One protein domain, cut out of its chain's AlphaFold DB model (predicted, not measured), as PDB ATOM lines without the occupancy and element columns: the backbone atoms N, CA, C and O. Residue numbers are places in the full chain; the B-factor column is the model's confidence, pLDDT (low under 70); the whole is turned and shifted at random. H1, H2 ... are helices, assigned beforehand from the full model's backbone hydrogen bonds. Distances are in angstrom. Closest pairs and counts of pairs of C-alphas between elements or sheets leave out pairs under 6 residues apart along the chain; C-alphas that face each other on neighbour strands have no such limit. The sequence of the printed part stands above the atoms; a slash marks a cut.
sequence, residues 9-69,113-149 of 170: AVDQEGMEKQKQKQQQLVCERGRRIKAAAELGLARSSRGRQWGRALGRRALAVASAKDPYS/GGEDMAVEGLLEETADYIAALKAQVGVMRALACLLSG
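What this domain is: This is residues 9 to 69 and 113 to 149 of the 170 residues of the protein "BHLH domain-containing protein" of Setaria italica (UniProt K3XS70). A long helix, H1, has the shorter H2 folded back beside its residues 32 to 44 as a helical hairpin, and a second long helix, H3, slants across the hairpin near its turn. The free stretch of H1, residues 9 to 26, sticks out as a long arm, and residues 141 to 149 stick out as a shorter one. The printed part has 98 residues with three named helices, H1, H2 and H3 in chain order, and no named strand: all helix. It is loose, with a radius of gyration of the C-alphas of 18.3 A, and its flat outline spans 64 by 35 by 17 A.

Where its parts are: Find C-alpha 9 at (-14.560, 8.693, -65.339); from there H1, residues 9 to 44, runs 52.4 A to C-alpha 44 at (-4.089, -11.412, -18.122). H2 is residues 49 to 63, 21.7 A long. H3, residues 119 to 147, runs 41.5 A and ends at C-alpha 147, (-20.750, 1.126, -28.244).

How they stand to each other: Start at Ala 42 and Gly 51, whose C-alphas, 4.0 A apart, are the closest of H1 and H2. These helices touch at a shallow tilt of 27 degrees, opposite ways. With residues 37 to 44 alone H1 touches residues 132 to 136 of H3, at a steep tilt of 50 degrees, opposite ways; the closest C-alphas are those of Leu 41 and Ala 132, 6.8 A apart. H2 and H3 only just touch, with 3 pairs of C-alphas within 8 A, the closest those of Trp 50 and Glu 125 at 6.8 A; they run the same way at a steep tilt of 49 degrees. In H1, H2 and H3 every O i to N i+4 pair is within hydrogen-bond range.

The domain as a whole: Look to Ala 9 and Glu 120 for the two C-alphas farthest apart, 63.9 A. The link from H1 to H2 is tight; the link from H2 to H3 runs across the cut, where residues 70 to 112 are not printed and C-alphas 69 and 113 are 19.1 A apart. In the pLDDT column, residues 9 to 12 and 65 to 69 are under 70.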
ATOM      1  N   ALA A   9     -15.658   9.603 -65.672       61.09
ATOM      2  CA  ALA A   9     -14.560   8.693 -65.339       61.09
ATOM      3  C   ALA A   9     -13.743   9.184 -64.127       61.09
ATOM      4  O   ALA A   9     -13.353   8.379 -63.283       61.09
ATOM      5  N   VAL A  10     -13.534  10.501 -63.999       58.31
ATOM      6  CA  VAL A  10     -12.868  11.116 -62.835       58.31
ATOM      7  C   VAL A  10     -13.711  10.967 -61.562       58.31
ATOM      8  O   VAL A  10     -13.150  10.680 -60.502       58.31
ATOM      9  N   ASP A  11     -15.041  11.068 -61.661       62.75
ATOM     10  CA  ASP A  11     -15.946  10.793 -60.536       62.75
ATOM     11  C   ASP A  11     -15.908   9.312 -60.109       62.75
ATOM     12  O   ASP A  11     -15.865   9.016 -58.913       62.75
ATOM     13  N   GLN A  12     -15.839   8.363 -61.055       68.56
ATOM     14  CA  GLN A  12     -15.671   6.934 -60.741       68.56
ATOM     15  C   GLN A  12     -14.324   6.626 -60.080       68.56
ATOM     16  O   GLN A  12     -14.286   5.944 -59.054       68.56
ATOM     17  N   GLU A  13     -13.221   7.149 -60.620       70.81
ATOM     18  CA  GLU A  13     -11.905   6.980 -60.000       70.81
ATOM     19  C   GLU A  13     -11.835   7.622 -58.609       70.81
ATOM     20  O   GLU A  13     -11.193   7.078 -57.710       70.81
ATOM     21  N   GLY A  14     -12.485   8.773 -58.418       77.69
ATOM     22  CA  GLY A  14     -12.576   9.447 -57.126       77.69
ATOM     23  C   GLY A  14     -13.320   8.605 -56.090       77.69
ATOM     24  O   GLY A  14     -12.823   8.417 -54.975       77.69
ATOM     25  N   MET A  15     -14.467   8.033 -56.471       70.75
ATOM     26  CA  MET A  15     -15.239   7.143 -55.600       70.75
ATOM     27  C   MET A  15     -14.493   5.845 -55.271       70.75
ATOM     28  O   MET A  15     -14.509   5.424 -54.115       70.75
ATOM     29  N   GLU A  16     -13.787   5.239 -56.229       83.62
ATOM     30  CA  GLU A  16     -12.983   4.034 -55.979       83.62
ATOM     31  C   GLU A  16     -11.771   4.325 -55.082       83.62
ATOM     32  O   GLU A  16     -11.526   3.591 -54.124       83.62
ATOM     33  N   LYS A  17     -11.064   5.446 -55.286       86.19
ATOM     34  CA  LYS A  17      -9.987   5.889 -54.377       86.19
ATOM     35  C   LYS A  17     -10.519   6.141 -52.964       86.19
ATOM     36  O   LYS A  17      -9.887   5.756 -51.978       86.19
ATOM     37  N   GLN A  18     -11.699   6.749 -52.844       86.69
ATOM     38  CA  GLN A  18     -12.353   6.971 -51.556       86.69
ATOM     39  C   GLN A  18     -12.770   5.652 -50.889       86.69
ATOM     40  O   GLN A  18     -12.550   5.484 -49.690       86.69
ATOM     41  N   LYS A  19     -13.317   4.703 -51.650       86.88
ATOM     42  CA  LYS A  19     -13.696   3.367 -51.175       86.88
ATOM     43  C   LYS A  19     -12.482   2.560 -50.718       86.88
ATOM     44  O   LYS A  19     -12.514   2.004 -49.623       86.88
ATOM     45  N   GLN A  20     -11.391   2.566 -51.485       88.50
ATOM     46  CA  GLN A  20     -10.120   1.942 -51.100       88.50
ATOM     47  C   GLN A  20      -9.574   2.545 -49.804       88.50
ATOM     48  O   GLN A  20      -9.207   1.813 -48.887       88.50
ATOM     49  N   LYS A  21      -9.595   3.879 -49.680       89.50
ATOM     50  CA  LYS A  21      -9.176   4.569 -48.454       89.50
ATOM     51  C   LYS A  21     -10.045   4.176 -47.256       89.50
ATOM     52  O   LYS A  21      -9.515   3.906 -46.182       89.50
ATOM     53  N   GLN A  22     -11.368   4.114 -47.422       89.38
ATOM     54  CA  GLN A  22     -12.274   3.666 -46.360       89.38
ATOM     55  C   GLN A  22     -12.017   2.206 -45.971       89.38
ATOM     56  O   GLN A  22     -11.932   1.897 -44.783       89.38
ATOM     57  N   GLN A  23     -11.826   1.318 -46.947       89.62
ATOM     58  CA  GLN A  23     -11.528  -0.091 -46.702       89.62
ATOM     59  C   GLN A  23     -10.205  -0.260 -45.947       89.62
ATOM     60  O   GLN A  23     -10.150  -0.988 -44.955       89.62
ATOM     61  N   GLN A  24      -9.167   0.479 -46.344       89.62
ATOM     62  CA  GLN A  24      -7.877   0.488 -45.658       89.62
ATOM     63  C   GLN A  24      -8.021   0.903 -44.188       89.62
ATOM     64  O   GLN A  24      -7.469   0.235 -43.310       89.62
ATOM     65  N   LEU A  25      -8.804   1.951 -43.905       91.62
ATOM     66  CA  LEU A  25      -9.068   2.413 -42.538       91.62
ATOM     67  C   LEU A  25      -9.811   1.360 -41.701       91.62
ATOM     68  O   LEU A  25      -9.477   1.156 -40.532       91.62
ATOM     69  N   VAL A  26     -10.792   0.664 -42.282       91.56
ATOM     70  CA  VAL A  26     -11.529  -0.415 -41.599       91.56
ATOM     71  C   VAL A  26     -10.600  -1.584 -41.269       91.56
ATOM     72  O   VAL A  26     -10.564  -2.038 -40.121       91.56
ATOM     73  N   CYS A  27      -9.796  -2.031 -42.235       89.94
ATOM     74  CA  CYS A  27      -8.818  -3.100 -42.032       89.94
ATOM     75  C   CYS A  27      -7.760  -2.716 -40.985       89.94
ATOM     76  O   CYS A  27      -7.383  -3.531 -40.142       89.94
ATOM     77  N   GLU A  28      -7.278  -1.472 -40.992       89.69
ATOM     78  CA  GLU A  28      -6.337  -0.969 -39.990       89.69
ATOM     79  C   GLU A  28      -6.945  -0.929 -38.586       89.69
ATOM     80  O   GLU A  28      -6.325  -1.400 -37.628       89.69
ATOM     81  N   ARG A  29      -8.181  -0.440 -38.456       91.25
ATOM     82  CA  ARG A  29      -8.895  -0.441 -37.177       91.25
ATOM     83  C   ARG A  29      -9.073  -1.862 -36.644       91.25
ATOM     84  O   ARG A  29      -8.796  -2.098 -35.470       91.25
ATOM     85  N   GLY A  30      -9.475  -2.807 -37.495       91.19
ATOM     86  CA  GLY A  30      -9.613  -4.218 -37.129       91.19
ATOM     87  C   GLY A  30      -8.306  -4.818 -36.602       91.19
ATOM     88  O   GLY A  30      -8.302  -5.462 -35.554       91.19
ATOM     89  N   ARG A  31      -7.176  -4.525 -37.262       86.75
ATOM     90  CA  ARG A  31      -5.842  -4.956 -36.809       86.75
ATOM     91  C   ARG A  31      -5.491  -4.408 -35.431       86.75
ATOM     92  O   ARG A  31      -5.061  -5.170 -34.570       86.75
ATOM     93  N   ARG A  32      -5.715  -3.112 -35.195       91.25
ATOM     94  CA  ARG A  32      -5.443  -2.485 -33.890       91.25
ATOM     95  C   ARG A  32      -6.303  -3.083 -32.780       91.25
ATOM     96  O   ARG A  32      -5.788  -3.347 -31.700       91.25
ATOM     97  N   ILE A  33      -7.585  -3.333 -33.054       91.75
ATOM     98  CA  ILE A  33      -8.491  -3.987 -32.099       91.75
ATOM     99  C   ILE A  33      -7.987  -5.396 -31.772       91.75
ATOM    100  O   ILE A  33      -7.890  -5.742 -30.597       91.75
ATOM    101  N   LYS A  34      -7.613  -6.185 -32.789       91.06
ATOM    102  CA  LYS A  34      -7.070  -7.533 -32.590       91.06
ATOM    103  C   LYS A  34      -5.790  -7.506 -31.753       91.06
ATOM    104  O   LYS A  34      -5.722  -8.209 -30.751       91.06
ATOM    105  N   ALA A  35      -4.818  -6.672 -32.118       91.25
ATOM    106  CA  ALA A  35      -3.555  -6.560 -31.391       91.25
ATOM    107  C   ALA A  35      -3.770  -6.121 -29.933       91.25
ATOM    108  O   ALA A  35      -3.174  -6.692 -29.024       91.25
ATOM    109  N   ALA A  36      -4.663  -5.157 -29.687       93.25
ATOM    110  CA  ALA A  36      -5.003  -4.723 -28.334       93.25
ATOM    111  C   ALA A  36      -5.659  -5.845 -27.513       93.25
ATOM    112  O   ALA A  36      -5.326  -6.020 -26.340       93.25
ATOM    113  N   ALA A  37      -6.555  -6.624 -28.124       94.50
ATOM    114  CA  ALA A  37      -7.186  -7.761 -27.467       94.50
ATOM    115  C   ALA A  37      -6.164  -8.861 -27.128       94.50
ATOM    116  O   ALA A  37      -6.145  -9.339 -25.996       94.50
ATOM    117  N   GLU A  38      -5.269  -9.206 -28.060       93.50
ATOM    118  CA  GLU A  38      -4.203 -10.192 -27.832       93.50
ATOM    119  C   GLU A  38      -3.201  -9.725 -26.761       93.50
ATOM    120  O   GLU A  38      -2.831 -10.506 -25.885       93.50
ATOM    121  N   LEU A  39      -2.814  -8.444 -26.762       93.12
ATOM    122  CA  LEU A  39      -1.979  -7.853 -25.706       93.12
ATOM    123  C   LEU A  39      -2.676  -7.879 -24.339       93.12
ATOM    124  O   LEU A  39      -2.038  -8.170 -23.325       93.12
ATOM    125  N   GLY A  40      -3.980  -7.597 -24.297       94.75
ATOM    126  CA  GLY A  40      -4.786  -7.698 -23.080       94.75
ATOM    127  C   GLY A  40      -4.838  -9.129 -22.542       94.75
ATOM    128  O   GLY A  40      -4.627  -9.347 -21.348       94.75
ATOM    129  N   LEU A  41      -5.036 -10.108 -23.430       95.69
ATOM    130  CA  LEU A  41      -5.044 -11.524 -23.074       95.69
ATOM    131  C   LEU A  41      -3.678 -11.981 -22.543       95.69
ATOM    132  O   LEU A  41      -3.601 -12.606 -21.487       95.69
ATOM    133  N   ALA A  42      -2.599 -11.590 -23.226       96.19
ATOM    134  CA  ALA A  42      -1.226 -11.859 -22.809       96.19
ATOM    135  C   ALA A  42      -0.918 -11.282 -21.419       96.19
ATOM    136  O   ALA A  42      -0.286 -11.940 -20.599       96.19
ATOM    137  N   ARG A  43      -1.400 -10.070 -21.118       94.50
ATOM    138  CA  ARG A  43      -1.228  -9.452 -19.797       94.50
ATOM    139  C   ARG A  43      -2.036 -10.160 -18.706       94.50
ATOM    140  O   ARG A  43      -1.574 -10.249 -17.571       94.50
ATOM    141  N   SER A  44      -3.222 -10.665 -19.044       94.56
ATOM    142  CA  SER A  44      -4.089 -11.412 -18.122       94.56
ATOM    143  C   SER A  44      -3.548 -12.806 -17.785       94.56
ATOM    144  O   SER A  44      -3.858 -13.342 -16.725       94.56
ATOM    145  N   SER A  45      -2.690 -13.376 -18.640       94.81
ATOM    146  CA  SER A  45      -2.183 -14.747 -18.500       94.81
ATOM    147  C   SER A  45      -1.324 -14.996 -17.255       94.81
ATOM    148  O   SER A  45      -0.957 -16.137 -16.996       94.81
ATOM    149  N   ARG A  46      -0.944 -13.947 -16.510       92.50
ATOM    150  CA  ARG A  46      -0.066 -14.020 -15.325       92.50
ATOM    151  C   ARG A  46       1.289 -14.676 -15.610       92.50
ATOM    152  O   ARG A  46       1.879 -15.300 -14.738       92.50
ATOM    153  N   GLY A  47       1.799 -14.510 -16.830       91.81
ATOM    154  CA  GLY A  47       3.090 -15.071 -17.216       91.81
ATOM    155  C   GLY A  47       3.032 -16.554 -17.576       91.81
ATOM    156  O   GLY A  47       4.054 -17.228 -17.494       91.81
ATOM    157  N   ARG A  48       1.882 -17.068 -18.008       94.50
ATOM    158  CA  ARG A  48       1.793 -18.380 -18.668       94.50
ATOM    159  C   ARG A  48       2.524 -18.406 -20.011       94.50
ATOM    160  O   ARG A  48       2.772 -17.348 -20.614       94.50
ATOM    161  N   GLN A  49       2.904 -19.599 -20.467       95.38
ATOM    162  CA  GLN A  49       3.644 -19.772 -21.720       95.38
ATOM    163  C   GLN A  49       2.833 -19.256 -22.914       95.38
ATOM    164  O   GLN A  49       3.364 -18.439 -23.682       95.38
ATOM    165  N   TRP A  50       1.536 -19.590 -22.979       96.12
ATOM    166  CA  TRP A  50       0.653 -19.118 -24.050       96.12
ATOM    167  C   TRP A  50       0.548 -17.595 -24.103       96.12
ATOM    168  O   TRP A  50       0.548 -16.995 -25.179       96.12
ATOM    169  N   GLY A  51       0.546 -16.926 -22.947       96.50
ATOM    170  CA  GLY A  51       0.459 -15.467 -22.903       96.50
ATOM    171  C   GLY A  51       1.742 -14.776 -23.355       96.50
ATOM    172  O   GLY A  51       1.678 -13.763 -24.049       96.50
ATOM    173  N   ARG A  52       2.919 -15.335 -23.041       95.56
ATOM    174  CA  ARG A  52       4.194 -14.810 -23.563       95.56
ATOM    175  C   ARG A  52       4.289 -14.969 -25.079       95.56
ATOM    176  O   ARG A  52       4.711 -14.030 -25.755       95.56
ATOM    177  N   ALA A  53       3.911 -16.135 -25.604       95.44
ATOM    178  CA  ALA A  53       3.896 -16.394 -27.042       95.44
ATOM    179  C   ALA A  53       2.942 -15.433 -27.768       95.44
ATOM    180  O   ALA A  53       3.336 -14.769 -28.731       95.44
ATOM    181  N   LEU A  54       1.729 -15.272 -27.235       94.19
ATOM    182  CA  LEU A  54       0.730 -14.350 -27.759       94.19
ATOM    183  C   LEU A  54       1.193 -12.888 -27.717       94.19
ATOM    184  O   LEU A  54       1.031 -12.159 -28.694       94.19
ATOM    185  N   GLY A  55       1.820 -12.464 -26.616       94.38
ATOM    186  CA  GLY A  55       2.356 -11.111 -26.468       94.38
ATOM    187  C   GLY A  55       3.425 -10.785 -27.513       94.38
ATOM    188  O   GLY A  55       3.361  -9.732 -28.144       94.38
ATOM    189  N   ARG A  56       4.370 -11.704 -27.764       92.62
ATOM    190  CA  ARG A  56       5.381 -11.533 -28.827       92.62
ATOM    191  C   ARG A  56       4.734 -11.389 -30.204       92.62
ATOM    192  O   ARG A  56       5.108 -10.493 -30.959       92.62
ATOM    193  N   ARG A  57       3.734 -12.225 -30.509       89.56
ATOM    194  CA  ARG A  57       2.996 -12.170 -31.778       89.56
ATOM    195  C   ARG A  57       2.266 -10.842 -31.956       89.56
ATOM    196  O   ARG A  57       2.389 -10.219 -33.006       89.56
ATOM    197  N   ALA A  58       1.553 -10.379 -30.933       89.69
ATOM    198  CA  ALA A  58       0.803  -9.130 -31.002       89.69
ATOM    199  C   ALA A  58       1.721  -7.911 -31.209       89.69
ATOM    200  O   ALA A  58       1.385  -7.009 -31.977       89.69
ATOM    201  N   LEU A  59       2.907  -7.904 -30.587       87.62
ATOM    202  CA  LEU A  59       3.929  -6.874 -30.811       87.62
ATOM    203  C   LEU A  59       4.492  -6.918 -32.239       87.62
ATOM    204  O   LEU A  59       4.650  -5.869 -32.863       87.62
ATOM    205  N   ALA A  60       4.742  -8.113 -32.781       86.06
ATOM    206  CA  ALA A  60       5.183  -8.274 -34.165       86.06
ATOM    207  C   ALA A  60       4.127  -7.758 -35.159       86.06
ATOM    208  O   ALA A  60       4.450  -6.983 -36.055       86.06
ATOM    209  N   VAL A  61       2.850  -8.100 -34.949       77.69
ATOM    210  CA  VAL A  61       1.724  -7.622 -35.773       77.69
ATOM    211  C   VAL A  61       1.558  -6.104 -35.684       77.69
ATOM    212  O   VAL A  61       1.247  -5.463 -36.686       77.69
ATOM    213  N   ALA A  62       1.784  -5.510 -34.510       75.31
ATOM    214  CA  ALA A  62       1.740  -4.060 -34.341       75.31
ATOM    215  C   ALA A  62       2.888  -3.337 -35.070       75.31
ATOM    216  O   ALA A  62       2.726  -2.182 -35.459       75.31
ATOM    217  N   SER A  63       4.028  -4.009 -35.260       70.38
ATOM    218  CA  SER A  63       5.222  -3.444 -35.897       70.38
ATOM    219  C   SER A  63       5.366  -3.791 -37.388       70.38
ATOM    220  O   SER A  63       6.230  -3.217 -38.055       70.38
ATOM    221  N   ALA A  64       4.569  -4.722 -37.921       72.38
ATOM    222  CA  ALA A  64       4.690  -5.192 -39.299       72.38
ATOM    223  C   ALA A  64       4.196  -4.147 -40.318       72.38
ATOM    224  O   ALA A  64       3.088  -3.614 -40.211       72.38
ATOM    225  N   LYS A  65       5.032  -3.874 -41.329       62.34
ATOM    226  CA  LYS A  65       4.769  -2.895 -42.397       62.34
ATOM    227  C   LYS A  65       3.950  -3.484 -43.555       62.34
ATOM    228  O   LYS A  65       3.155  -2.755 -44.144       62.34
ATOM    229  N   ASP A  66       4.057  -4.796 -43.781       56.03
ATOM    230  CA  ASP A  66       3.308  -5.555 -44.790       56.03
ATOM    231  C   ASP A  66       2.328  -6.544 -44.124       56.03
ATOM    232  O   ASP A  66       2.756  -7.435 -43.390       56.03
ATOM    233  N   PRO A  67       1.003  -6.394 -44.321       52.41
ATOM    234  CA  PRO A  67       0.004  -7.037 -43.464       52.41
ATOM    235  C   PRO A  67      -0.631  -8.318 -44.018       52.41
ATOM    236  O   PRO A  67      -1.684  -8.715 -43.521       52.41
ATOM    237  N   TYR A  68      -0.041  -8.942 -45.039       45.03
ATOM    238  CA  TYR A  68      -0.650 -10.081 -45.735       45.03
ATOM    239  C   TYR A  68       0.183 -11.361 -45.768       45.03
ATOM    240  O   TYR A  68      -0.210 -12.291 -46.466       45.03
ATOM    241  N   SER A  69       1.257 -11.469 -44.979       42.94
ATOM    242  CA  SER A  69       1.793 -12.801 -44.693       42.94
ATOM    243  C   SER A  69       1.084 -13.381 -43.478       42.94
ATOM    244  O   SER A  69       1.500 -13.236 -42.329       42.94
ATOM    245  N   GLY A 113       2.686 -21.153 -28.547       94.69
ATOM    246  CA  GLY A 113       3.926 -21.610 -27.907       94.69
ATOM    247  C   GLY A 113       3.863 -23.041 -27.360       94.69
ATOM    248  O   GLY A 113       4.650 -23.364 -26.470       94.69
ATOM    249  N   GLY A 114       2.901 -23.848 -27.819       95.38
ATOM    250  CA  GLY A 114       2.681 -25.234 -27.408       95.38
ATOM    251  C   GLY A 114       3.648 -26.247 -28.022       95.38
ATOM    252  O   GLY A 114       3.690 -27.383 -27.557       95.38
ATOM    253  N   GLU A 115       4.430 -25.859 -29.030       94.19
ATOM    254  CA  GLU A 115       5.217 -26.753 -29.888       94.19
ATOM    255  C   GLU A 115       6.185 -27.657 -29.107       94.19
ATOM    256  O   GLU A 115       6.297 -28.841 -29.415       94.19
ATOM    257  N   ASP A 116       6.795 -27.131 -28.044       92.12
ATOM    258  CA  ASP A 116       7.793 -27.836 -27.226       92.12
ATOM    259  C   ASP A 116       7.270 -28.212 -25.824       92.12
ATOM    260  O   ASP A 116       8.045 -28.524 -24.916       92.12
ATOM    261  N   MET A 117       5.953 -28.144 -25.592       94.62
ATOM    262  CA  MET A 117       5.372 -28.446 -24.280       94.62
ATOM    263  C   MET A 117       5.272 -29.958 -24.026       94.62
ATOM    264  O   MET A 117       4.873 -30.744 -24.896       94.62
ATOM    265  N   ALA A 118       5.572 -30.360 -22.786       96.62
ATOM    266  CA  ALA A 118       5.206 -31.676 -22.267       96.62
ATOM    267  C   ALA A 118       3.674 -31.806 -22.190       96.62
ATOM    268  O   ALA A 118       2.990 -30.814 -21.942       96.62
ATOM    269  N   VAL A 119       3.141 -33.018 -22.377       96.56
ATOM    270  CA  VAL A 119       1.690 -33.258 -22.523       96.56
ATOM    271  C   VAL A 119       0.887 -32.723 -21.334       96.56
ATOM    272  O   VAL A 119      -0.080 -31.995 -21.534       96.56
ATOM    273  N   GLU A 120       1.314 -32.995 -20.099       96.25
ATOM    274  CA  GLU A 120       0.622 -32.505 -18.896       96.25
ATOM    275  C   GLU A 120       0.554 -30.969 -18.848       96.25
ATOM    276  O   GLU A 120      -0.512 -30.391 -18.637       96.25
ATOM    277  N   GLY A 121       1.680 -30.301 -19.124       96.50
ATOM    278  CA  GLY A 121       1.747 -28.839 -19.170       96.50
ATOM    279  C   GLY A 121       0.935 -28.244 -20.321       96.50
ATOM    280  O   GLY A 121       0.302 -27.203 -20.153       96.50
ATOM    281  N   LEU A 122       0.894 -28.925 -21.472       97.81
ATOM    282  CA  LEU A 122       0.085 -28.526 -22.622       97.81
ATOM    283  C   LEU A 122      -1.407 -28.533 -22.279       97.81
ATOM    284  O   LEU A 122      -2.118 -27.596 -22.640       97.81
ATOM    285  N   LEU A 123      -1.890 -29.561 -21.578       97.94
ATOM    286  CA  LEU A 123      -3.294 -29.658 -21.171       97.94
ATOM    287  C   LEU A 123      -3.671 -28.572 -20.154       97.94
ATOM    288  O   LEU A 123      -4.738 -27.964 -20.285       97.94
ATOM    289  N   GLU A 124      -2.793 -28.273 -19.189       97.19
ATOM    290  CA  GLU A 124      -3.008 -27.172 -18.240       97.19
ATOM    291  C   GLU A 124      -3.079 -25.818 -18.968       97.19
ATOM    292  O   GLU A 124      -4.078 -25.100 -18.865       97.19
ATOM    293  N   GLU A 125      -2.070 -25.500 -19.787       97.38
ATOM    294  CA  GLU A 125      -2.026 -24.256 -20.563       97.38
ATOM    295  C   GLU A 125      -3.224 -24.146 -21.527       97.38
ATOM    296  O   GLU A 125      -3.766 -23.052 -21.708       97.38
ATOM    297  N   THR A 126      -3.694 -25.266 -22.092       98.19
ATOM    298  CA  THR A 126      -4.907 -25.331 -22.925       98.19
ATOM    299  C   THR A 126      -6.148 -24.929 -22.138       98.19
ATOM    300  O   THR A 126      -6.925 -24.089 -22.602       98.19
ATOM    301  N   ALA A 127      -6.357 -25.514 -20.956       98.12
ATOM    302  CA  ALA A 127      -7.523 -25.222 -20.130       98.12
ATOM    303  C   ALA A 127      -7.580 -23.730 -19.765       98.12
ATOM    304  O   ALA A 127      -8.624 -23.081 -19.915       98.12
ATOM    305  N   ASP A 128      -6.438 -23.159 -19.374       97.31
ATOM    306  CA  ASP A 128      -6.313 -21.729 -19.104       97.31
ATOM    307  C   ASP A 128      -6.549 -20.870 -20.348       97.31
ATOM    308  O   ASP A 128      -7.239 -19.847 -20.274       97.31
ATOM    309  N   TYR A 129      -6.006 -21.264 -21.502       97.81
ATOM    310  CA  TYR A 129      -6.182 -20.515 -22.743       97.81
ATOM    311  C   TYR A 129      -7.647 -20.510 -23.198       97.81
ATOM    312  O   TYR A 129      -8.168 -19.456 -23.571       97.81
ATOM    313  N   ILE A 130      -8.366 -21.632 -23.073       97.81
ATOM    314  CA  ILE A 130      -9.813 -21.703 -23.336       97.81
ATOM    315  C   ILE A 130     -10.579 -20.746 -22.417       97.81
ATOM    316  O   ILE A 130     -11.443 -19.998 -22.887       97.81
ATOM    317  N   ALA A 131     -10.282 -20.750 -21.114       97.56
ATOM    318  CA  ALA A 131     -10.926 -19.848 -20.161       97.56
ATOM    319  C   ALA A 131     -10.671 -18.375 -20.525       97.56
ATOM    320  O   ALA A 131     -11.597 -17.557 -20.528       97.56
ATOM    321  N   ALA A 132      -9.435 -18.051 -20.912       97.06
ATOM    322  CA  ALA A 132      -9.046 -16.716 -21.336       97.06
ATOM    323  C   ALA A 132      -9.778 -16.283 -22.620       97.06
ATOM    324  O   ALA A 132     -10.326 -15.179 -22.668       97.06
ATOM    325  N   LEU A 133      -9.865 -17.150 -23.634       96.62
ATOM    326  CA  LEU A 133     -10.591 -16.876 -24.879       96.62
ATOM    327  C   LEU A 133     -12.084 -16.630 -24.631       96.62
ATOM    328  O   LEU A 133     -12.652 -15.678 -25.169       96.62
ATOM    329  N   LYS A 134     -12.719 -17.443 -23.777       97.56
ATOM    330  CA  LYS A 134     -14.122 -17.242 -23.383       97.56
ATOM    331  C   LYS A 134     -14.323 -15.873 -22.730       97.56
ATOM    332  O   LYS A 134     -15.237 -15.141 -23.117       97.56
ATOM    333  N   ALA A 135     -13.444 -15.495 -21.801       96.12
ATOM    334  CA  ALA A 135     -13.488 -14.185 -21.154       96.12
ATOM    335  C   ALA A 135     -13.280 -13.037 -22.158       96.12
ATOM    336  O   ALA A 135     -14.034 -12.064 -22.143       96.12
ATOM    337  N   GLN A 136     -12.316 -13.166 -23.078       95.56
ATOM    338  CA  GLN A 136     -12.058 -12.177 -24.125       95.56
ATOM    339  C   GLN A 136     -13.294 -11.937 -24.996       95.56
ATOM    340  O   GLN A 136     -13.676 -10.788 -25.216       95.56
ATOM    341  N   VAL A 137     -13.937 -13.007 -25.477       95.50
ATOM    342  CA  VAL A 137     -15.151 -12.901 -26.298       95.50
ATOM    343  C   VAL A 137     -16.281 -12.238 -25.511       95.50
ATOM    344  O   VAL A 137     -16.979 -11.386 -26.063       95.50
ATOM    345  N   GLY A 138     -16.435 -12.569 -24.225       96.19
ATOM    346  CA  GLY A 138     -17.399 -11.916 -23.337       96.19
ATOM    347  C   GLY A 138     -17.176 -10.404 -23.236       96.19
ATOM    348  O   GLY A 138     -18.099  -9.625 -23.473       96.19
ATOM    349  N   VAL A 139     -15.935  -9.974 -22.985       95.75
ATOM    350  CA  VAL A 139     -15.575  -8.546 -22.915       95.75
ATOM    351  C   VAL A 139     -15.816  -7.843 -24.252       95.75
ATOM    352  O   VAL A 139     -16.404  -6.764 -24.282       95.75
ATOM    353  N   MET A 140     -15.404  -8.445 -25.371       95.06
ATOM    354  CA  MET A 140     -15.593  -7.848 -26.697       95.06
ATOM    355  C   MET A 140     -17.075  -7.675 -27.051       95.06
ATOM    356  O   MET A 140     -17.441  -6.651 -27.626       95.06
ATOM    357  N   ARG A 141     -17.933  -8.633 -26.673       95.56
ATOM    358  CA  ARG A 141     -19.391  -8.517 -26.831       95.56
ATOM    359  C   ARG A 141     -19.958  -7.386 -25.982       95.56
ATOM    360  O   ARG A 141     -20.674  -6.551 -26.520       95.56
ATOM    361  N   ALA A 142     -19.584  -7.306 -24.704       95.44
ATOM    362  CA  ALA A 142     -20.033  -6.229 -23.823       95.44
ATOM    363  C   ALA A 142     -19.635  -4.845 -24.366       95.44
ATOM    364  O   ALA A 142     -20.471  -3.947 -24.443       95.44
ATOM    365  N   LEU A 143     -18.390  -4.685 -24.829       94.06
ATOM    366  CA  LEU A 143     -17.936  -3.450 -25.474       94.06
ATOM    367  C   LEU A 143     -18.732  -3.136 -26.745       94.06
ATOM    368  O   LEU A 143     -19.096  -1.985 -26.964       94.06
ATOM    369  N   ALA A 144     -19.023  -4.139 -27.577       93.75
ATOM    370  CA  ALA A 144     -19.823  -3.947 -28.781       93.75
ATOM    371  C   ALA A 144     -21.256  -3.497 -28.458       93.75
ATOM    372  O   ALA A 144     -21.745  -2.570 -29.101       93.75
ATOM    373  N   CYS A 145     -21.903  -4.089 -27.449       93.44
ATOM    374  CA  CYS A 145     -23.231  -3.680 -26.979       93.44
ATOM    375  C   CYS A 145     -23.225  -2.227 -26.484       93.44
ATOM    376  O   CYS A 145     -24.000  -1.406 -26.979       93.44
ATOM    377  N   LEU A 146     -22.280  -1.889 -25.598       94.75
ATOM    378  CA  LEU A 146     -22.122  -0.538 -25.052       94.75
ATOM    379  C   LEU A 146     -21.903   0.509 -26.153       94.75
ATOM    380  O   LEU A 146     -22.519   1.571 -26.131       94.75
ATOM    381  N   LEU A 147     -21.053   0.210 -27.139       92.38
ATOM    382  CA  LEU A 147     -20.750   1.126 -28.244       92.38
ATOM    383  C   LEU A 147     -21.871   1.206 -29.291       92.38
ATOM    384  O   LEU A 147     -21.945   2.196 -30.014       92.38
ATOM    385  N   SER A 148     -22.732   0.190 -29.375       91.69
ATOM    386  CA  SER A 148     -23.884   0.166 -30.291       91.69
ATOM    387  C   SER A 148     -25.142   0.808 -29.692       91.69
ATOM    388  O   SER A 148     -26.164   0.882 -30.367       91.69
ATOM    389  N   GLY A 149     -25.087   1.279 -28.440       82.25
ATOM    390  CA  GLY A 149     -26.225   1.897 -27.750       82.25
ATOM    391  C   GLY A 149     -27.266   0.899 -27.233       82.25
ATOM    392  O   GLY A 149     -28.350   1.302 -26.822       82.25
TER     393      GLY A 149